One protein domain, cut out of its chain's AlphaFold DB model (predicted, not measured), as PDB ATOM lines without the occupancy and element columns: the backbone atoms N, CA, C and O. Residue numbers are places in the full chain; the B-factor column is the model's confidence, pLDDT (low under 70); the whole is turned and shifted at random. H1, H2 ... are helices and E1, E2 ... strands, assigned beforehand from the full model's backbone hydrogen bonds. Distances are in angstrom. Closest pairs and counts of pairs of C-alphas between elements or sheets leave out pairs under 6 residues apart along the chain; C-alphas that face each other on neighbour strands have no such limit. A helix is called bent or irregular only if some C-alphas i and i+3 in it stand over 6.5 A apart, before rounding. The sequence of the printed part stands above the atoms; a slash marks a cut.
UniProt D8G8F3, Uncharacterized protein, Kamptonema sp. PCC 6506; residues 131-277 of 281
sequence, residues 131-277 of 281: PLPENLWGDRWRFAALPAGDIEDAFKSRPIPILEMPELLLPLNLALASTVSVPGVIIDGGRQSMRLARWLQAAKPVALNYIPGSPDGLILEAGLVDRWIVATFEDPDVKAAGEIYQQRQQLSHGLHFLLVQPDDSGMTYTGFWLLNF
ATOM      1  N   PRO A 131     -37.864  10.816  22.809       96.06
ATOM      2  CA  PRO A 131     -38.009  11.030  21.371       96.06
ATOM      3  C   PRO A 131     -39.072  12.080  21.043       96.06
ATOM      4  O   PRO A 131     -40.167  12.059  21.611       96.06
ATOM      5  N   LEU A 132     -38.765  12.982  20.108       94.62
ATOM      6  CA  LEU A 132     -39.776  13.869  19.545       94.62
ATOM      7  C   LEU A 132     -40.866  13.011  18.868       94.62
ATOM      8  O   LEU A 132     -40.515  12.102  18.112       94.62
ATOM      9  N   PRO A 133     -42.166  13.268  19.105       92.94
ATOM     10  CA  PRO A 133     -43.243  12.540  18.442       92.94
ATOM     11  C   PRO A 133     -43.103  12.560  16.915       92.94
ATOM     12  O   PRO A 133     -42.793  13.602  16.342       92.94
ATOM     13  N   GLU A 134     -43.374  11.438  16.240       89.75
ATOM     14  CA  GLU A 134     -43.198  11.305  14.778       89.75
ATOM     15  C   GLU A 134     -44.030  12.316  13.982       89.75
ATOM     16  O   GLU A 134     -43.625  12.818  12.935       89.75
ATOM     17  N   ASN A 135     -45.193  12.698  14.511       89.50
ATOM     18  CA  ASN A 135     -46.019  13.749  13.932       89.50
ATOM     19  C   ASN A 135     -45.382  15.154  14.065       89.50
ATOM     20  O   ASN A 135     -45.922  16.137  13.571       89.50
ATOM     21  N   LEU A 136     -44.246  15.316  14.717       91.50
ATOM     22  CA  LEU A 136     -43.538  16.592  14.803       91.50
ATOM     23  C   LEU A 136     -42.205  16.553  14.057       91.50
ATOM     24  O   LEU A 136     -41.472  17.535  14.075       91.50
ATOM     25  N   TRP A 137     -41.899  15.457  13.367       89.75
ATOM     26  CA  TRP A 137     -40.684  15.365  12.573       89.75
ATOM     27  C   TRP A 137     -40.766  16.267  11.343       89.75
ATOM     28  O   TRP A 137     -41.824  16.421  10.724       89.75
ATOM     29  N   GLY A 138     -39.630  16.875  11.009       88.69
ATOM     30  CA  GLY A 138     -39.434  17.476   9.697       88.69
ATOM     31  C   GLY A 138     -39.037  16.426   8.666       88.69
ATOM     32  O   GLY A 138     -38.593  15.335   9.018       88.69
ATOM     33  N   ASP A 139     -39.154  16.784   7.393       90.56
ATOM     34  CA  ASP A 139     -38.707  15.951   6.278       90.56
ATOM     35  C   ASP A 139     -37.174  15.846   6.267       90.56
ATOM     36  O   ASP A 139     -36.613  14.789   5.970       90.56
ATOM     37  N   ARG A 140     -36.488  16.955   6.580       93.44
ATOM     38  CA  ARG A 140     -35.023  17.049   6.665       93.44
ATOM     39  C   ARG A 140     -34.605  18.052   7.728       93.44
ATOM     40  O   ARG A 140     -35.362  18.945   8.101       93.44
ATOM     41  N   TRP A 141     -33.362  17.941   8.175       95.56
ATOM     42  CA  TRP A 141     -32.729  18.956   9.004       95.56
ATOM     43  C   TRP A 141     -31.254  19.103   8.632       95.56
ATOM     44  O   TRP A 141     -30.664  18.205   8.027       95.56
ATOM     45  N   ARG A 142     -30.661  20.252   8.965       96.25
ATOM     46  CA  ARG A 142     -29.237  20.527   8.745       96.25
ATOM     47  C   ARG A 142     -28.682  21.507   9.769       96.25
ATOM     48  O   ARG A 142     -29.394  22.402  10.224       96.25
ATOM     49  N   PHE A 143     -27.393  21.379  10.066       97.75
ATOM     50  CA  PHE A 143     -26.644  22.437  10.734       97.75
ATOM     51  C   PHE A 143     -26.399  23.603   9.769       97.75
ATOM     52  O   PHE A 143     -26.152  23.414   8.577       97.75
ATOM     53  N   ALA A 144     -26.456  24.815  10.299       96.75
ATOM     54  CA  ALA A 144     -26.195  26.056   9.591       96.75
ATOM     55  C   ALA A 144     -25.387  27.002  10.484       96.75
ATOM     56  O   ALA A 144     -25.191  26.752  11.676       96.75
ATOM     57  N   ALA A 145     -24.908  28.099   9.909       97.31
ATOM     58  CA  ALA A 145     -24.371  29.200  10.686       97.31
ATOM     59  C   ALA A 145     -24.543  30.522   9.943       97.31
ATOM     60  O   ALA A 145     -24.512  30.552   8.713       97.31
ATOM     61  N   LEU A 146     -24.697  31.598  10.705       97.00
ATOM     62  CA  LEU A 146     -24.796  32.964  10.208       97.00
ATOM     63  C   LEU A 146     -23.851  33.863  11.009       97.00
ATOM     64  O   LEU A 146     -23.675  33.631  12.207       97.00
ATOM     65  N   PRO A 147     -23.225  34.876  10.394       97.69
ATOM     66  CA  PRO A 147     -22.549  35.921  11.150       97.69
ATOM     67  C   PRO A 147     -23.516  36.582  12.134       97.69
ATOM     68  O   PRO A 147     -24.673  36.843  11.807       97.69
ATOM     69  N   ALA A 148     -23.040  36.874  13.340       96.38
ATOM     70  CA  ALA A 148     -23.800  37.560  14.378       96.38
ATOM     71  C   ALA A 148     -24.431  38.870  13.874       96.38
ATOM     72  O   ALA A 148     -25.578  39.157  14.197       96.38
ATOM     73  N   GLY A 149     -23.713  39.634  13.045       95.06
ATOM     74  CA  GLY A 149     -24.219  40.879  12.462       95.06
ATOM     75  C   GLY A 149     -25.419  40.688  11.533       95.06
ATOM     76  O   GLY A 149     -26.242  41.589  11.428       95.06
ATOM     77  N   ASP A 150     -25.561  39.507  10.931       95.44
ATOM     78  CA  ASP A 150     -26.564  39.255   9.897       95.44
ATOM     79  C   ASP A 150     -27.892  38.746  10.478       95.44
ATOM     80  O   ASP A 150     -28.895  38.716   9.771       95.44
ATOM     81  N   ILE A 151     -27.939  38.328  11.751       94.56
ATOM     82  CA  ILE A 151     -29.126  37.682  12.343       94.56
ATOM     83  C   ILE A 151     -30.342  38.609  12.337       94.56
ATOM     84  O   ILE A 151     -31.428  38.204  11.923       94.56
ATOM     85  N   GLU A 152     -30.188  39.842  12.820       92.69
ATOM     86  CA  GLU A 152     -31.315  40.778  12.878       92.69
ATOM     87  C   GLU A 152     -31.802  41.134  11.477       92.69
ATOM     88  O   GLU A 152     -32.999  41.028  11.202       92.69
ATOM     89  N   ASP A 153     -30.886  41.462  10.569       90.25
ATOM     90  CA  ASP A 153     -31.219  41.823   9.193       90.25
ATOM     91  C   ASP A 153     -31.876  40.658   8.437       90.25
ATOM     92  O   ASP A 153     -32.823  40.861   7.668       90.25
ATOM     93  N   ALA A 154     -31.430  39.425   8.699       88.81
ATOM     94  CA  ALA A 154     -31.952  38.228   8.058       88.81
ATOM     95  C   ALA A 154     -33.396  37.907   8.459       88.81
ATOM     96  O   ALA A 154     -34.135  37.402   7.612       88.81
ATOM     97  N   PHE A 155     -33.815  38.177   9.701       92.38
ATOM     98  CA  PHE A 155     -35.093  37.659  10.217       92.38
ATOM     99  C   PHE A 155     -36.075  38.725  10.715       92.38
ATOM    100  O   PHE A 155     -37.281  38.528  10.578       92.38
ATOM    101  N   LYS A 156     -35.610  39.870  11.227       86.56
ATOM    102  CA  LYS A 156     -36.468  40.893  11.862       86.56
ATOM    103  C   LYS A 156     -37.416  41.583  10.880       86.56
ATOM    104  O   LYS A 156     -38.521  41.961  11.250       86.56
ATOM    105  N   SER A 157     -36.981  41.750   9.631       82.38
ATOM    106  CA  SER A 157     -37.746  42.417   8.567       82.38
ATOM    107  C   SER A 157     -38.597  41.459   7.726       82.38
ATOM    108  O   SER A 157     -39.394  41.905   6.898       82.38
ATOM    109  N   ARG A 158     -38.440  40.142   7.913       85.75
ATOM    110  CA  ARG A 158     -39.121  39.133   7.099       85.75
ATOM    111  C   ARG A 158     -40.478  38.751   7.695       85.75
ATOM    112  O   ARG A 158     -40.617  38.680   8.915       85.75
ATOM    113  N   PRO A 159     -41.477  38.427   6.855       87.81
ATOM    114  CA  PRO A 159     -42.753  37.909   7.328       87.81
ATOM    115  C   PRO A 159     -42.592  36.448   7.777       87.81
ATOM    116  O   PRO A 159     -42.793  35.520   6.996       87.81
ATOM    117  N   ILE A 160     -42.205  36.246   9.038       94.06
ATOM    118  CA  ILE A 160     -42.086  34.926   9.668       94.06
ATOM    119  C   ILE A 160     -43.274  34.745  10.623       94.06
ATOM    120  O   ILE A 160     -43.395  35.520  11.572       94.06
ATOM    121  N   PRO A 161     -44.156  33.748  10.414       95.38
ATOM    122  CA  PRO A 161     -45.364  33.572  11.222       95.38
ATOM    123  C   PRO A 161     -45.119  33.455  12.731       95.38
ATOM    124  O   PRO A 161     -45.951  33.901  13.522       95.38
ATOM    125  N   ILE A 162     -44.010  32.831  13.132       96.81
ATOM    126  CA  ILE A 162     -43.603  32.696  14.533       96.81
ATOM    127  C   ILE A 162     -42.165  33.187  14.663       96.81
ATOM    128  O   ILE A 162     -41.235  32.508  14.243       96.81
ATOM    129  N   LEU A 163     -41.982  34.369  15.242       96.31
ATOM    130  CA  LEU A 163     -40.669  34.963  15.445       96.31
ATOM    131  C   LEU A 163     -40.416  35.153  16.938       96.31
ATOM    132  O   LEU A 163     -41.095  35.947  17.586       96.31
ATOM    133  N   GLU A 164     -39.429  34.443  17.475       94.75
ATOM    134  CA  GLU A 164     -38.993  34.587  18.859       94.75
ATOM    135  C   GLU A 164     -37.528  35.021  18.904       94.75
ATOM    136  O   GLU A 164     -36.603  34.213  18.850       94.75
ATOM    137  N   MET A 165     -37.318  36.333  19.006       93.25
ATOM    138  CA  MET A 165     -35.997  36.954  19.113       93.25
ATOM    139  C   MET A 165     -35.965  37.890  20.321       93.25
ATOM    140  O   MET A 165     -36.154  39.096  20.163       93.25
ATOM    141  N   PRO A 166     -35.782  37.361  21.543       90.06
ATOM    142  CA  PRO A 166     -35.733  38.192  22.739       90.06
ATOM    143  C   PRO A 166     -34.600  39.215  22.630       90.06
ATOM    144  O   PRO A 166     -33.471  38.837  22.321       90.06
ATOM    145  N   GLU A 167     -34.877  40.485  22.942       88.94
ATOM    146  CA  GLU A 167     -33.882  41.564  22.826       88.94
ATOM    147  C   GLU A 167     -32.591  41.238  23.582       88.94
ATOM    148  O   GLU A 167     -31.496  41.430  23.068       88.94
ATOM    149  N   LEU A 168     -32.708  40.647  24.772       86.88
ATOM    150  CA  LEU A 168     -31.573  40.249  25.607       86.88
ATOM    151  C   LEU A 168     -30.626  39.221  24.953       86.88
ATOM    152  O   LEU A 168     -29.494  39.067  25.404       86.88
ATOM    153  N   LEU A 169     -31.093  38.491  23.936       91.69
ATOM    154  CA  LEU A 169     -30.307  37.508  23.190       91.69
ATOM    155  C   LEU A 169     -29.742  38.071  21.889       91.69
ATOM    156  O   LEU A 169     -28.969  37.384  21.227       91.69
ATOM    157  N   LEU A 170     -30.104  39.300  21.510       93.25
ATOM    158  CA  LEU A 170     -29.561  39.910  20.306       93.25
ATOM    159  C   LEU A 170     -28.033  40.004  20.410       93.25
ATOM    160  O   LEU A 170     -27.516  40.353  21.478       93.25
ATOM    161  N   PRO A 171     -27.295  39.729  19.321       93.44
ATOM    162  CA  PRO A 171     -25.836  39.671  19.357       93.44
ATOM    163  C   PRO A 171     -25.167  40.913  19.954       93.44
ATOM    164  O   PRO A 171     -24.208  40.785  20.718       93.44
ATOM    165  N   LEU A 172     -25.715  42.103  19.680       92.00
ATOM    166  CA  LEU A 172     -25.239  43.365  20.248       92.00
ATOM    167  C   LEU A 172     -25.328  43.385  21.783       92.00
ATOM    168  O   LEU A 172     -24.375  43.783  22.452       92.00
ATOM    169  N   ASN A 173     -26.436  42.901  22.346       90.50
ATOM    170  CA  ASN A 173     -26.676  42.867  23.791       90.50
ATOM    171  C   ASN A 173     -25.848  41.787  24.507       90.50
ATOM    172  O   ASN A 173     -25.632  41.871  25.716       90.50
ATOM    173  N   LEU A 174     -25.331  40.809  23.758       89.50
ATOM    174  CA  LEU A 174     -24.368  39.813  24.233       89.50
ATOM    175  C   LEU A 174     -22.902  40.227  24.008       89.50
ATOM    176  O   LEU A 174     -22.000  39.436  24.296       89.50
ATOM    177  N   ALA A 175     -22.665  41.444  23.503       92.88
ATOM    178  CA  ALA A 175     -21.346  41.961  23.139       92.88
ATOM    179  C   ALA A 175     -20.569  41.039  22.172       92.88
ATOM    180  O   ALA A 175     -19.345  40.919  22.260       92.88
ATOM    181  N   LEU A 176     -21.278  40.376  21.250       94.12
ATOM    182  CA  LEU A 176     -20.667  39.543  20.215       94.12
ATOM    183  C   LEU A 176     -20.198  40.406  19.038       94.12
ATOM    184  O   LEU A 176     -20.932  41.261  18.546       94.12
ATOM    185  N   ALA A 177     -18.980  40.154  18.550       95.62
ATOM    186  CA  ALA A 177     -18.505  40.785  17.322       95.62
ATOM    187  C   ALA A 177     -19.337  40.306  16.119       95.62
ATOM    188  O   ALA A 177     -19.680  39.128  16.028       95.62
ATOM    189  N   SER A 178     -19.623  41.200  15.166       95.56
ATOM    190  CA  SER A 178     -20.522  40.930  14.031       95.56
ATOM    191  C   SER A 178     -20.086  39.758  13.144       95.56
ATOM    192  O   SER A 178     -20.923  39.128  12.504       95.56
ATOM    193  N   THR A 179     -18.793  39.436  13.126       96.12
ATOM    194  CA  THR A 179     -18.217  38.337  12.339       96.12
ATOM    195  C   THR A 179     -18.270  36.980  13.041       96.12
ATOM    196  O   THR A 179     -17.954  35.966  12.415       96.12
ATOM    197  N   VAL A 180     -18.648  36.925  14.325       97.00
ATOM    198  CA  VAL A 180     -18.759  35.660  15.065       97.00
ATOM    199  C   VAL A 180     -19.816  34.790  14.398       97.00
ATOM    200  O   VAL A 180     -20.946  35.217  14.188       97.00
ATOM    201  N   SER A 181     -19.441  33.559  14.061       97.38
ATOM    202  CA  SER A 181     -20.339  32.602  13.423       97.38
ATOM    203  C   SER A 181     -21.282  32.005  14.465       97.38
ATOM    204  O   SER A 181     -20.875  31.175  15.277       97.38
ATOM    205  N   VAL A 182     -22.538  32.438  14.444       97.94
ATOM    206  CA  VAL A 182     -23.605  31.914  15.293       97.94
ATOM    207  C   VAL A 182     -24.160  30.657  14.633       97.94
ATOM    208  O   VAL A 182     -24.653  30.725  13.502       97.94
ATOM    209  N   PRO A 183     -24.064  29.494  15.288       98.12
ATOM    210  CA  PRO A 183     -24.554  28.256  14.717       98.12
ATOM    211  C   PRO A 183     -26.076  28.168  14.834       98.12
ATOM    212  O   PRO A 183     -26.702  28.817  15.672       98.12
ATOM    213  N   GLY A 184     -26.683  27.319  14.021       97.50
ATOM    214  CA  GLY A 184     -28.098  27.018  14.137       97.50
ATOM    215  C   GLY A 184     -28.471  25.707  13.478       97.50
ATOM    216  O   GLY A 184     -27.652  25.057  12.827       97.50
ATOM    217  N   VAL A 185     -29.725  25.326  13.664       97.94
ATOM    218  CA  VAL A 185     -30.327  24.170  13.006       97.94
ATOM    219  C   VAL A 185     -31.519  24.633  12.197       97.94
ATOM    220  O   VAL A 185     -32.337  25.429  12.658       97.94
ATOM    221  N   ILE A 186     -31.602  24.125  10.976       97.50
ATOM    222  CA  ILE A 186     -32.719  24.350  10.071       97.50
ATOM    223  C   ILE A 186     -33.473  23.034   9.944       97.50
ATOM    224  O   ILE A 186     -32.852  22.010   9.662       97.50
ATOM    225  N   ILE A 187     -34.787  23.065  10.147       96.88
ATOM    226  CA  ILE A 187     -35.692  21.936   9.934       96.88
ATOM    227  C   ILE A 187     -36.614  22.277   8.762       96.88
ATOM    228  O   ILE A 187     -37.421  23.209   8.837       96.88
ATOM    229  N   ASP A 188     -36.508  21.490   7.698       96.06
ATOM    230  CA  ASP A 188     -37.417  21.526   6.558       96.06
ATOM    231  C   ASP A 188     -38.628  20.656   6.917       96.06
ATOM    232  O   ASP A 188     -38.566  19.429   6.895       96.06
ATOM    233  N   GLY A 189     -39.717  21.288   7.347       92.88
ATOM    234  CA  GLY A 189     -40.907  20.619   7.872       92.88
ATOM    235  C   GLY A 189     -41.966  20.268   6.827       92.88
ATOM    236  O   GLY A 189     -43.039  19.785   7.201       92.88
ATOM    237  N   GLY A 190     -41.743  20.590   5.551       92.25
ATOM    238  CA  GLY A 190     -42.701  20.342   4.479       92.25
ATOM    239  C   GLY A 190     -44.087  20.896   4.805       92.25
ATOM    240  O   GLY A 190     -44.264  22.003   5.334       92.25
ATOM    241  N   ARG A 191     -45.097  20.053   4.568       89.88
ATOM    242  CA  ARG A 191     -46.506  20.335   4.899       89.88
ATOM    243  C   ARG A 191     -46.773  20.437   6.406       89.88
ATOM    244  O   ARG A 191     -47.798  20.994   6.789       89.88
ATOM    245  N   GLN A 192     -45.890  19.906   7.253       91.12
ATOM    246  CA  GLN A 192     -46.031  19.907   8.714       91.12
ATOM    247  C   GLN A 192     -45.277  21.054   9.396       91.12
ATOM    248  O   GLN A 192     -45.388  21.206  10.612       91.12
ATOM    249  N   SER A 193     -44.562  21.895   8.640       94.44
ATOM    250  CA  SER A 193     -43.738  22.978   9.188       94.44
ATOM    251  C   SER A 193     -44.511  23.868  10.170       94.44
ATOM    252  O   SER A 193     -44.051  24.079  11.289       94.44
ATOM    253  N   MET A 194     -45.727  24.310   9.825       95.62
ATOM    254  CA  MET A 194     -46.571  25.113  10.726       95.62
ATOM    255  C   MET A 194     -46.999  24.361  11.993       95.62
ATOM    256  O   MET A 194     -47.069  24.973  13.059       95.62
ATOM    257  N   ARG A 195     -47.273  23.051  11.905       96.00
ATOM    258  CA  ARG A 195     -47.619  22.228  13.076       96.00
ATOM    259  C   ARG A 195     -46.433  22.137  14.031       96.00
ATOM    260  O   ARG A 195     -46.601  22.399  15.221       96.00
ATOM    261  N   LEU A 196     -45.249  21.827  13.500       96.31
ATOM    262  CA  LEU A 196     -44.004  21.803  14.265       96.31
ATOM    263  C   LEU A 196     -43.723  23.169  14.904       96.31
ATOM    264  O   LEU A 196     -43.461  23.246  16.100       96.31
ATOM    265  N   ALA A 197     -43.850  24.256  14.144       96.88
ATOM    266  CA  ALA A 197     -43.571  25.595  14.649       96.88
ATOM    267  C   ALA A 197     -44.518  26.018  15.788       96.88
ATOM    268  O   ALA A 197     -44.079  26.620  16.766       96.88
ATOM    269  N   ARG A 198     -45.807  25.664  15.711       96.88
ATOM    270  CA  ARG A 198     -46.767  25.907  16.802       96.88
ATOM    271  C   ARG A 198     -46.478  25.058  18.032       96.88
ATOM    272  O   ARG A 198     -46.606  25.558  19.146       96.88
ATOM    273  N   TRP A 199     -46.066  23.807  17.841       96.94
ATOM    274  CA  TRP A 199     -45.634  22.970  18.955       96.94
ATOM    275  C   TRP A 199     -44.388  23.545  19.635       96.94
ATOM    276  O   TRP A 199     -44.389  23.685  20.851       96.94
ATOM    277  N   LEU A 200     -43.376  23.971  18.867       97.06
ATOM    278  CA  LEU A 200     -42.187  24.639  19.405       97.06
ATOM    279  C   LEU A 200     -42.569  25.903  20.182       97.06
ATOM    280  O   LEU A 200     -42.133  26.076  21.313       97.06
ATOM    281  N   GLN A 201     -43.444  26.746  19.628       96.19
ATOM    282  CA  GLN A 201     -43.942  27.934  20.326       96.19
ATOM    283  C   GLN A 201     -44.554  27.594  21.695       96.19
ATOM    284  O   GLN A 201     -44.283  28.288  22.672       96.19
ATOM    285  N   ALA A 202     -45.350  26.524  21.781       95.12
ATOM    286  CA  ALA A 202     -45.936  26.074  23.043       95.12
ATOM    287  C   ALA A 202     -44.899  25.442  23.987       95.12
ATOM    288  O   ALA A 202     -44.957  25.664  25.195       95.12
ATOM    289  N   ALA A 203     -43.938  24.690  23.444       94.44
ATOM    290  CA  ALA A 203     -42.873  24.045  24.205       94.44
ATOM    291  C   ALA A 203     -41.876  25.054  24.803       94.44
ATOM    292  O   ALA A 203     -41.218  24.733  25.790       94.44
ATOM    293  N   LYS A 204     -41.776  26.273  24.247       94.31
ATOM    294  CA  LYS A 204     -40.827  27.325  24.654       94.31
ATOM    295  C   LYS A 204     -39.369  26.824  24.578       94.31
ATOM    296  O   LYS A 204     -38.776  26.524  25.618       94.31
ATOM    297  N   PRO A 205     -38.786  26.678  23.371       95.38
ATOM    298  CA  PRO A 205     -37.424  26.185  23.206       95.38
ATOM    299  C   PRO A 205     -36.423  27.089  23.933       95.38
ATOM    300  O   PRO A 205     -36.518  28.315  23.907       95.38
ATOM    301  N   VAL A 206     -35.449  26.462  24.583       93.06
ATOM    302  CA  VAL A 206     -34.409  27.135  25.370       93.06
ATOM    303  C   VAL A 206     -33.058  26.992  24.689       93.06
ATOM    304  O   VAL A 206     -32.354  27.984  24.501       93.06
ATOM    305  N   ALA A 207     -32.699  25.760  24.334       94.62
ATOM    306  CA  ALA A 207     -31.420  25.437  23.727       94.62
ATOM    307  C   ALA A 207     -31.528  24.169  22.881       94.62
ATOM    308  O   ALA A 207     -32.340  23.291  23.159       94.62
ATOM    309  N   LEU A 208     -30.677  24.061  21.871       95.75
ATOM    310  CA  LEU A 208     -30.541  22.902  21.013       95.75
ATOM    311  C   LEU A 208     -29.079  22.455  21.049       95.75
ATOM    312  O   LEU A 208     -28.185  23.181  20.611       95.75
ATOM    313  N   ASN A 209     -28.834  21.279  21.610       95.12
ATOM    314  CA  ASN A 209     -27.505  20.822  21.989       95.12
ATOM    315  C   ASN A 209     -27.122  19.574  21.196       95.12
ATOM    316  O   ASN A 209     -27.871  18.597  21.161       95.12
ATOM    317  N   TYR A 210     -25.935  19.603  20.596       95.38
ATOM    318  CA  TYR A 210     -25.285  18.402  20.083       95.38
ATOM    319  C   TYR A 210     -24.708  17.599  21.252       95.38
ATOM    320  O   TYR A 210     -23.986  18.149  22.087       95.38
ATOM    321  N   ILE A 211     -25.027  16.309  21.304       94.06
ATOM    322  CA  ILE A 211     -24.537  15.368  22.306       94.06
ATOM    323  C   ILE A 211     -23.799  14.242  21.582       94.06
ATOM    324  O   ILE A 211     -24.447  13.469  20.870       94.06
ATOM    325  N   PRO A 212     -22.471  14.128  21.763       92.44
ATOM    326  CA  PRO A 212     -21.720  13.049  21.154       92.44
ATOM    327  C   PRO A 212     -22.103  11.701  21.777       92.44
ATOM    328  O   PRO A 212     -22.312  11.610  22.992       92.44
ATOM    329  N   GLY A 213     -22.174  10.648  20.967       90.81
ATOM    330  CA  GLY A 213     -22.633   9.337  21.424       90.81
ATOM    331  C   GLY A 213     -22.521   8.219  20.391       90.81
ATOM    332  O   GLY A 213     -21.766   8.286  19.424       90.81
ATOM    333  N   SER A 214     -23.255   7.137  20.639       89.00
ATOM    334  CA  SER A 214     -23.436   6.020  19.704       89.00
ATOM    335  C   SER A 214     -24.887   5.526  19.809       89.00
ATOM    336  O   SER A 214     -25.160   4.642  20.625       89.00
ATOM    337  N   PRO A 215     -25.833   6.140  19.072       92.88
ATOM    338  CA  PRO A 215     -25.631   7.197  18.068       92.88
ATOM    339  C   PRO A 215     -25.397   8.590  18.679       92.88
ATOM    340  O   PRO A 215     -25.711   8.832  19.848       92.88
ATOM    341  N   ASP A 216     -24.854   9.514  17.885       95.50
ATOM    342  CA  ASP A 216     -24.809  10.938  18.222       95.50
ATOM    343  C   ASP A 216     -26.232  11.532  18.189       95.50
ATOM    344  O   ASP A 216     -27.125  11.015  17.507       95.50
ATOM    345  N   GLY A 217     -26.472  12.609  18.944       95.12
ATOM    346  CA  GLY A 217     -27.817  13.146  19.149       95.12
ATOM    347  C   GLY A 217     -27.909  14.667  19.107       95.12
ATOM    348  O   GLY A 217     -27.010  15.385  19.540       95.12
ATOM    349  N   LEU A 218     -29.051  15.158  18.633       96.50
ATOM    350  CA  LEU A 218     -29.455  16.557  18.717       96.50
ATOM    351  C   LEU A 218     -30.629  16.677  19.692       96.50
ATOM    352  O   LEU A 218     -31.721  16.171  19.424       96.50
ATOM    353  N   ILE A 219     -30.403  17.334  20.829       96.56
ATOM    354  CA  ILE A 219     -31.379  17.442  21.916       96.56
ATOM    355  C   ILE A 219     -31.907  18.866  22.016       96.56
ATOM    356  O   ILE A 219     -31.140  19.802  22.232       96.56
ATOM    357  N   LEU A 220     -33.224  19.020  21.929       96.62
ATOM    358  CA  LEU A 220     -33.925  20.258  22.239       96.62
ATOM    359  C   LEU A 220     -34.282  20.295  23.722       96.62
ATOM    360  O   LEU A 220     -35.046  19.463  24.204       96.62
ATOM    361  N   GLU A 221     -33.775  21.293  24.429       95.19
ATOM    362  CA  GLU A 221     -34.271  21.685  25.740       95.19
ATOM    363  C   GLU A 221     -35.389  22.709  25.591       95.19
ATOM    364  O   GLU A 221     -35.258  23.689  24.853       95.19
ATOM    365  N   ALA A 222     -36.479  22.497  26.316       94.31
ATOM    366  CA  ALA A 222     -37.673  23.324  26.260       94.31
ATOM    367  C   ALA A 222     -38.271  23.508  27.665       94.31
ATOM    368  O   ALA A 222     -37.914  22.795  28.612       94.31
ATOM    369  N   GLY A 223     -39.139  24.507  27.819       93.38
ATOM    370  CA  GLY A 223     -39.804  24.802  29.086       93.38
ATOM    371  C   GLY A 223     -38.816  24.944  30.248       93.38
ATOM    372  O   GLY A 223     -37.756  25.567  30.124       93.38
ATOM    373  N   LEU A 224     -39.139  24.351  31.400       92.81
ATOM    374  CA  LEU A 224     -38.241  24.368  32.559       92.81
ATOM    375  C   LEU A 224     -37.199  23.249  32.535       92.81
ATOM    376  O   LEU A 224     -36.052  23.522  32.868       92.81
ATOM    377  N   VAL A 225     -37.560  22.026  32.138       94.31
ATOM    378  CA  VAL A 225     -36.658  20.852  32.167       94.31
ATOM    379  C   VAL A 225     -36.932  19.834  31.058       94.31
ATOM    380  O   VAL A 225     -36.302  18.779  31.037       94.31
ATOM    381  N   ASP A 226     -37.842  20.126  30.127       94.75
ATOM    382  CA  ASP A 226     -38.198  19.175  29.076       94.75
ATOM    383  C   ASP A 226     -37.039  19.006  28.097       94.75
ATOM    384  O   ASP A 226     -36.364  19.974  27.729       94.75
ATOM    385  N   ARG A 227     -36.806  17.762  27.674       96.19
ATOM    386  CA  ARG A 227     -35.703  17.398  26.781       96.19
ATOM    387  C   ARG A 227     -36.194  16.437  25.712       96.19
ATOM    388  O   ARG A 227     -36.671  15.349  26.024       96.19
ATOM    389  N   TRP A 228     -36.029  16.833  24.458       97.06
ATOM    390  CA  TRP A 228     -36.524  16.111  23.294       97.06
ATOM    391  C   TRP A 228     -35.371  15.712  22.381       97.06
ATOM    392  O   TRP A 228     -34.560  16.555  22.008       97.06
ATOM    393  N   ILE A 229     -35.305  14.444  21.989       97.00
ATOM    394  CA  ILE A 229     -34.394  13.977  20.943       97.00
ATOM    395  C   ILE A 229     -35.009  14.385  19.603       97.00
ATOM    396  O   ILE A 229     -36.020  13.819  19.189       97.00
ATOM    397  N   VAL A 230     -34.417  15.385  18.951       95.69
ATOM    398  CA  VAL A 230     -34.865  15.896  17.644       95.69
ATOM    399  C   VAL A 230     -34.337  15.019  16.516       95.69
ATOM    400  O   VAL A 230     -35.051  14.754  15.555       95.69
ATOM    401  N   ALA A 231     -33.090  14.565  16.637       94.75
ATOM    402  CA  ALA A 231     -32.461  13.670  15.679       94.75
ATOM    403  C   ALA A 231     -31.378  12.825  16.353       94.75
ATOM    404  O   ALA A 231     -30.737  13.270  17.307       94.75
ATOM    405  N   THR A 232     -31.149  11.634  15.806       95.44
ATOM    406  CA  THR A 232     -29.979  10.796  16.085       95.44
ATOM    407  C   THR A 232     -29.288  10.453  14.776       95.44
ATOM    408  O   THR A 232     -29.966  10.254  13.766       95.44
ATOM    409  N   PHE A 233     -27.965  10.377  14.774       95.19
ATOM    410  CA  PHE A 233     -27.180  10.124  13.569       95.19
ATOM    411  C   PHE A 233     -25.855   9.433  13.904       95.19
ATOM    412  O   PHE A 233     -25.330   9.574  15.002       95.19
ATOM    413  N   GLU A 234     -25.325   8.674  12.947       95.56
ATOM    414  CA  GLU A 234     -24.014   7.998  13.036       95.56
ATOM    415  C   GLU A 234     -23.100   8.369  11.860       95.56
ATOM    416  O   GLU A 234     -21.959   7.920  11.776       95.56
ATOM    417  N   ASP A 235     -23.614   9.184  10.934       96.00
ATOM    418  CA  ASP A 235     -22.888   9.630   9.755       96.00
ATOM    419  C   ASP A 235     -21.664  10.475  10.175       96.00
ATOM    420  O   ASP A 235     -21.834  11.474  10.889       96.00
ATOM    421  N   PRO A 236     -20.437  10.102   9.758       95.06
ATOM    422  CA  PRO A 236     -19.219  10.808  10.155       95.06
ATOM    423  C   PRO A 236     -19.176  12.284   9.743       95.06
ATOM    424  O   PRO A 236     -18.622  13.102  10.484       95.06
ATOM    425  N   ASP A 237     -19.768  12.647   8.604       95.81
ATOM    426  CA  ASP A 237     -19.798  14.031   8.130       95.81
ATOM    427  C   ASP A 237     -20.778  14.859   8.973       95.81
ATOM    428  O   ASP A 237     -20.475  15.990   9.372       95.81
ATOM    429  N   VAL A 238     -21.932  14.279   9.325       95.25
ATOM    430  CA  VAL A 238     -22.903  14.919  10.233       95.25
ATOM    431  C   VAL A 238     -22.321  15.061  11.640       95.25
ATOM    432  O   VAL A 238     -22.518  16.094  12.286       95.25
ATOM    433  N   LYS A 239     -21.545  14.077  12.100       96.00
ATOM    434  CA  LYS A 239     -20.807  14.146  13.365       96.00
ATOM    435  C   LYS A 239     -19.809  15.303  13.387       96.00
ATOM    436  O   LYS A 239     -19.849  16.121  14.306       96.00
ATOM    437  N   ALA A 240     -18.970  15.425  12.356       96.44
ATOM    438  CA  ALA A 240     -18.024  16.535  12.238       96.44
ATOM    439  C   ALA A 240     -18.746  17.896  12.219       96.44
ATOM    440  O   ALA A 240     -18.308  18.856  12.860       96.44
ATOM    441  N   ALA A 241     -19.897  17.985  11.543       96.88
ATOM    442  CA  ALA A 241     -20.733  19.183  11.567       96.88
ATOM    443  C   ALA A 241     -21.313  19.480  12.966       96.88
ATOM    444  O   ALA A 241     -21.374  20.649  13.356       96.88
ATOM    445  N   GLY A 242     -21.690  18.453  13.735       96.38
ATOM    446  CA  GLY A 242     -22.136  18.572  15.128       96.38
ATOM    447  C   GLY A 242     -21.043  19.089  16.069       96.38
ATOM    448  O   GLY A 242     -21.293  19.976  16.888       96.38
ATOM    449  N   GLU A 243     -19.806  18.625  15.899       96.44
ATOM    450  CA  GLU A 243     -18.644  19.127  16.647       96.44
ATOM    451  C   GLU A 243     -18.363  20.605  16.327       96.44
ATOM    452  O   GLU A 243     -18.179  21.423  17.234       96.44
ATOM    453  N   ILE A 244     -18.422  20.988  15.045       97.56
ATOM    454  CA  ILE A 244     -18.301  22.390  14.610       97.56
ATOM    455  C   ILE A 244     -19.439  23.243  15.186       97.56
ATOM    456  O   ILE A 244     -19.207  24.373  15.627       97.56
ATOM    457  N   TYR A 245     -20.670  22.724  15.192       97.31
ATOM    458  CA  TYR A 245     -21.828  23.383  15.791       97.31
ATOM    459  C   TYR A 245     -21.582  23.679  17.276       97.31
ATOM    460  O   TYR A 245     -21.715  24.828  17.701       97.31
ATOM    461  N   GLN A 246     -21.132  22.683  18.042       95.06
ATOM    462  CA  GLN A 246     -20.836  22.833  19.468       95.06
ATOM    463  C   GLN A 246     -19.683  23.817  19.727       95.06
ATOM    464  O   GLN A 246     -19.765  24.645  20.637       95.06
ATOM    465  N   GLN A 247     -18.626  23.782  18.910       95.62
ATOM    466  CA  GLN A 247     -17.524  24.741  19.007       95.62
ATOM    467  C   GLN A 247     -18.018  26.175  18.778       95.62
ATOM    468  O   GLN A 247     -17.685  27.086  19.541       95.62
ATOM    469  N   ARG A 248     -18.844  26.385  17.748       96.00
ATOM    470  CA  ARG A 248     -19.432  27.695  17.457       96.00
ATOM    471  C   ARG A 248     -20.346  28.164  18.580       96.00
ATOM    472  O   ARG A 248     -20.268  29.338  18.914       96.00
ATOM    473  N   GLN A 249     -21.116  27.272  19.212       94.88
ATOM    474  CA  GLN A 249     -21.946  27.626  20.369       94.88
ATOM    475  C   GLN A 249     -21.092  28.193  21.504       94.88
ATOM    476  O   GLN A 249     -21.476  29.172  22.128       94.88
ATOM    477  N   GLN A 250     -19.912  27.627  21.770       93.00
ATOM    478  CA  GLN A 250     -19.011  28.170  22.793       93.00
ATOM    479  C   GLN A 250     -18.471  29.553  22.398       93.00
ATOM    480  O   GLN A 250     -18.478  30.475  23.214       93.00
ATOM    481  N   LEU A 251     -18.052  29.714  21.138       94.06
ATOM    482  CA  LEU A 251     -17.523  30.979  20.607       94.06
ATOM    483  C   LEU A 251     -18.578  32.094  20.533       94.06
ATOM    484  O   LEU A 251     -18.230  33.266  20.643       94.06
ATOM    485  N   SER A 252     -19.856  31.747  20.377       94.94
ATOM    486  CA  SER A 252     -20.988  32.677  20.362       94.94
ATOM    487  C   SER A 252     -21.614  32.894  21.745       94.94
ATOM    488  O   SER A 252     -22.748  33.359  21.841       94.94
ATOM    489  N   HIS A 253     -20.907  32.562  22.833       92.81
ATOM    490  CA  HIS A 253     -21.409  32.680  24.212       92.81
ATOM    491  C   HIS A 253     -22.736  31.932  24.449       92.81
ATOM    492  O   HIS A 253     -23.602  32.396  25.189       92.81
ATOM    493  N   GLY A 254     -22.887  30.784  23.792       93.31
ATOM    494  CA  GLY A 254     -24.064  29.925  23.831       93.31
ATOM    495  C   GLY A 254     -25.164  30.320  22.847       93.31
ATOM    496  O   GLY A 254     -26.101  29.539  22.666       93.31
ATOM    497  N   LEU A 255     -25.068  31.482  22.187       95.94
ATOM    498  CA  LEU A 255     -26.080  31.962  21.247       95.94
ATOM    499  C   LEU A 255     -26.157  31.037  20.031       95.94
ATOM    500  O   LEU A 255     -25.138  30.728  19.413       95.94
ATOM    501  N   HIS A 256     -27.360  30.616  19.668       97.62
ATOM    502  CA  HIS A 256     -27.626  29.826  18.469       97.62
ATOM    503  C   HIS A 256     -29.070  30.038  18.012       97.62
ATOM    504  O   HIS A 256     -29.839  30.738  18.671       97.62
ATOM    505  N   PHE A 257     -29.458  29.453  16.881       97.81
ATOM    506  CA  PHE A 257     -30.822  29.590  16.371       97.81
ATOM    507  C   PHE A 257     -31.449  28.270  15.926       97.81
ATOM    508  O   PHE A 257     -30.765  27.315  15.555       97.81
ATOM    509  N   LEU A 258     -32.778  28.254  15.925       98.00
ATOM    510  CA  LEU A 258     -33.598  27.225  15.302       98.00
ATOM    511  C   LEU A 258     -34.476  27.888  14.241       98.00
ATOM    512  O   LEU A 258     -35.191  28.845  14.534       98.00
ATOM    513  N   LEU A 259     -34.431  27.372  13.018       97.38
ATOM    514  CA  LEU A 259     -35.274  27.805  11.909       97.38
ATOM    515  C   LEU A 259     -36.137  26.632  11.453       97.38
ATOM    516  O   LEU A 259     -35.629  25.549  11.174       97.38
ATOM    517  N   VAL A 260     -37.438  26.861  11.340       97.31
ATOM    518  CA  VAL A 260     -38.379  25.935  10.710       97.31
ATOM    519  C   VAL A 260     -38.893  26.580   9.435       97.31
ATOM    520  O   VAL A 260     -39.374  27.717   9.447       97.31
ATOM    521  N   GLN A 261     -38.824  25.839   8.338       95.88
ATOM    522  CA  GLN A 261     -39.282  26.277   7.023       95.88
ATOM    523  C   GLN A 261     -39.995  25.133   6.291       95.88
ATOM    524  O   GLN A 261     -39.838  23.977   6.682       95.88
ATOM    525  N   PRO A 262     -40.824  25.409   5.273       93.69
ATOM    526  CA  PRO A 262     -41.463  24.353   4.492       93.69
ATOM    527  C   PRO A 262     -40.455  23.573   3.639       93.69
ATOM    528  O   PRO A 262     -40.532  22.353   3.572       93.69
ATOM    529  N   ASP A 263     -39.505  24.269   3.017       90.25
ATOM    530  CA  ASP A 263     -38.501  23.708   2.113       90.25
ATOM    531  C   ASP A 263     -37.219  24.561   2.112       90.25
ATOM    532  O   ASP A 263     -37.135  25.589   2.790       90.25
ATOM    533  N   ASP A 264     -36.212  24.143   1.344       85.56
ATOM    534  CA  ASP A 264     -34.913  24.808   1.236       85.56
ATOM    535  C   ASP A 264     -34.863  25.948   0.204       85.56
ATOM    536  O   ASP A 264     -33.779  26.468  -0.066       85.56
ATOM    537  N   SER A 265     -36.012  26.406  -0.315       84.56
ATOM    538  CA  SER A 265     -36.071  27.483  -1.318       84.56
ATOM    539  C   SER A 265     -35.537  28.828  -0.817       84.56
ATOM    540  O   SER A 265     -35.243  29.717  -1.617       84.56
ATOM    541  N   GLY A 266     -35.461  29.015   0.506       77.94
ATOM    542  CA  GLY A 266     -35.059  30.274   1.138       77.94
ATOM    543  C   GLY A 266     -36.072  31.415   0.969       77.94
ATOM    544  O   GLY A 266     -35.782  32.544   1.372       77.94
ATOM    545  N   MET A 267     -37.248  31.133   0.391       79.31
ATOM    546  CA  MET A 267     -38.298  32.121   0.126       79.31
ATOM    547  C   MET A 267     -39.296  32.248   1.277       79.31
ATOM    548  O   MET A 267     -39.762  33.348   1.571       79.31
ATOM    549  N   THR A 268     -39.633  31.134   1.929       86.38
ATOM    550  CA  THR A 268     -40.669  31.084   2.968       86.38
ATOM    551  C   THR A 268     -40.129  30.497   4.258       86.38
ATOM    552  O   THR A 268     -39.567  29.405   4.254       86.38
ATOM    553  N   TYR A 269     -40.370  31.190   5.368       93.44
ATOM    554  CA  TYR A 269     -40.044  30.714   6.708       93.44
ATOM    555  C   TYR A 269     -41.315  30.552   7.526       93.44
ATOM    556  O   TYR A 269     -42.262  31.322   7.384       93.44
ATOM    557  N   THR A 270     -41.319  29.549   8.392       95.88
ATOM    558  CA  THR A 270     -42.472  29.196   9.222       95.88
ATOM    559  C   THR A 270     -42.269  29.680  10.654       95.88
ATOM    560  O   THR A 270     -43.173  30.268  11.249       95.88
ATOM    561  N   GLY A 271     -41.074  29.470  11.204       96.94
ATOM    562  CA  GLY A 271     -40.739  29.955  12.532       96.94
ATOM    563  C   GLY A 271     -39.242  30.109  12.751       96.94
ATOM    564  O   GLY A 271     -38.458  29.347  12.192       96.94
ATOM    565  N   PHE A 272     -38.856  31.083  13.564       97.69
ATOM    566  CA  PHE A 272     -37.473  31.335  13.948       97.69
ATOM    567  C   PHE A 272     -37.382  31.589  15.452       97.69
ATOM    568  O   PHE A 272     -38.148  32.390  15.991       97.69
ATOM    569  N   TRP A 273     -36.417  30.943  16.103       97.69
ATOM    570  CA  TRP A 273     -36.108  31.125  17.518       97.69
ATOM    571  C   TRP A 273     -34.631  31.443  17.690       97.69
ATOM    572  O   TRP A 273     -33.770  30.667  17.267       97.69
ATOM    573  N   LEU A 274     -34.347  32.554  18.362       96.56
ATOM    574  CA  LEU A 274     -33.024  32.869  18.877       96.56
ATOM    575  C   LEU A 274     -32.898  32.287  20.287       96.56
ATOM    576  O   LEU A 274     -33.655  32.640  21.194       96.56
ATOM    577  N   LEU A 275     -31.957  31.367  20.446       95.69
ATOM    578  CA  LEU A 275     -31.786  30.519  21.619       95.69
ATOM    579  C   LEU A 275     -30.426  30.774  22.257       95.69
ATOM    580  O   LEU A 275     -29.499  31.261  21.610       95.69
ATOM    581  N   ASN A 276     -30.276  30.423  23.529       91.81
ATOM    582  CA  ASN A 276     -28.981  30.526  24.180       91.81
ATOM    583  C   ASN A 276     -28.775  29.387  25.174       91.81
ATOM    584  O   ASN A 276     -29.557  29.199  26.108       91.81
ATOM    585  N   PHE A 277     -27.693  28.644  24.963       77.00
ATOM    586  CA  PHE A 277     -27.181  27.699  25.932       77.00
ATOM    587  C   PHE A 277     -26.547  28.491  27.074       77.00
ATOM    588  O   PHE A 277     -25.486  29.084  26.906       77.00
TER     589      PHE A 277
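This is residues 131 to 277 of the 281 residues of an uncharacterized protein of Kamptonema sp. PCC 6506 (UniProt D8G8F3). Two twisted sheets, the smaller one only just so, are partly face to face as a sandwich, with their strands crossed at 86 degrees. The long helix H3 covers one side where the sheets meet, H2 lies at the opposite side, and the small H1 is over the other face of the larger sheet. The printed part has 147 residues with three named helices and eight named strands, in the order E1 H1 E2 E3 H2 E4 E5 E6 H3 E7 E8, and its class is mixed, helices and strands. The larger sheet is mixed, in the order E1 E3 E7 E8 E2; the smaller is antiparallel, in the order E4 E5 E6. The whole is compact, with a radius of gyration of the C-alphas of 14.3 A and spans of 36 by 33 by 31 A.

E1, residues 140 to 147, is an edge strand and the antiparallel neighbour of E3, residues 181 to 188, with N 144 and O 184 within hydrogen-bond range at 2.8 A. H1, residues 150 to 155, is on this sheet at a height of 8.6 A. The other edge strand, E2, residues 162 to 164, is the parallel neighbour of E8, residues 271 to 276, with N 272 and O 162 at 2.9 A. E3 is parallel to E7, residues 255 to 261, with N 187 and O 259 at 2.8 A. E7 and E8 form a hairpin, with N 260 and O 271 at 2.8 A. H2, residues 190 to 203, is on the face opposite to H1 at a height of 7.5 A; its closest C-alphas to E8 are Ala 197 and Gly 271, 5.6 A apart. H2 is irregular: C-alphas 191 and 194 are 7.5 A apart. E4, residues 205 to 211, E5, residues 216 to 222, and E6, residues 226 to 233, form a meander, each the antiparallel neighbour of the one before, with N 209 and O 219 at 2.8 A and N 220 and O 228 at 2.8 A. The closest C-alphas of E4 and E8, Ala 207 and Leu 275, are 5.5 A apart. H3, residues 236 to 251, is on both sheets, at a height of 9.1 A over the larger and 9.2 A over the smaller; its closest C-alphas to E3 are Tyr 245 and Pro 183, 5.7 A apart. Every O i to N i+4 pair is within hydrogen-bond range in H1 and H3, and 8 of 10 in H2.

E1 begins at C-alpha 140 (-35.023, 17.049, 6.665) and is 23.1 A long; E3 measures 21.5 A and E6 21.1 A. H3 is 22.8 A long and ends at C-alpha 251 (-17.523, 30.979, 20.607). E8 ends at C-alpha 276 (-28.981, 30.526, 24.180).

The two C-alphas farthest apart, those of Ser 157 and Ser 214, are 40.7 A apart. The printed part has no cut. The link from E2 to E3, residues 165 to 180, is long. The mean pLDDT of the printed part is 93.9, and no printed residue is under 70.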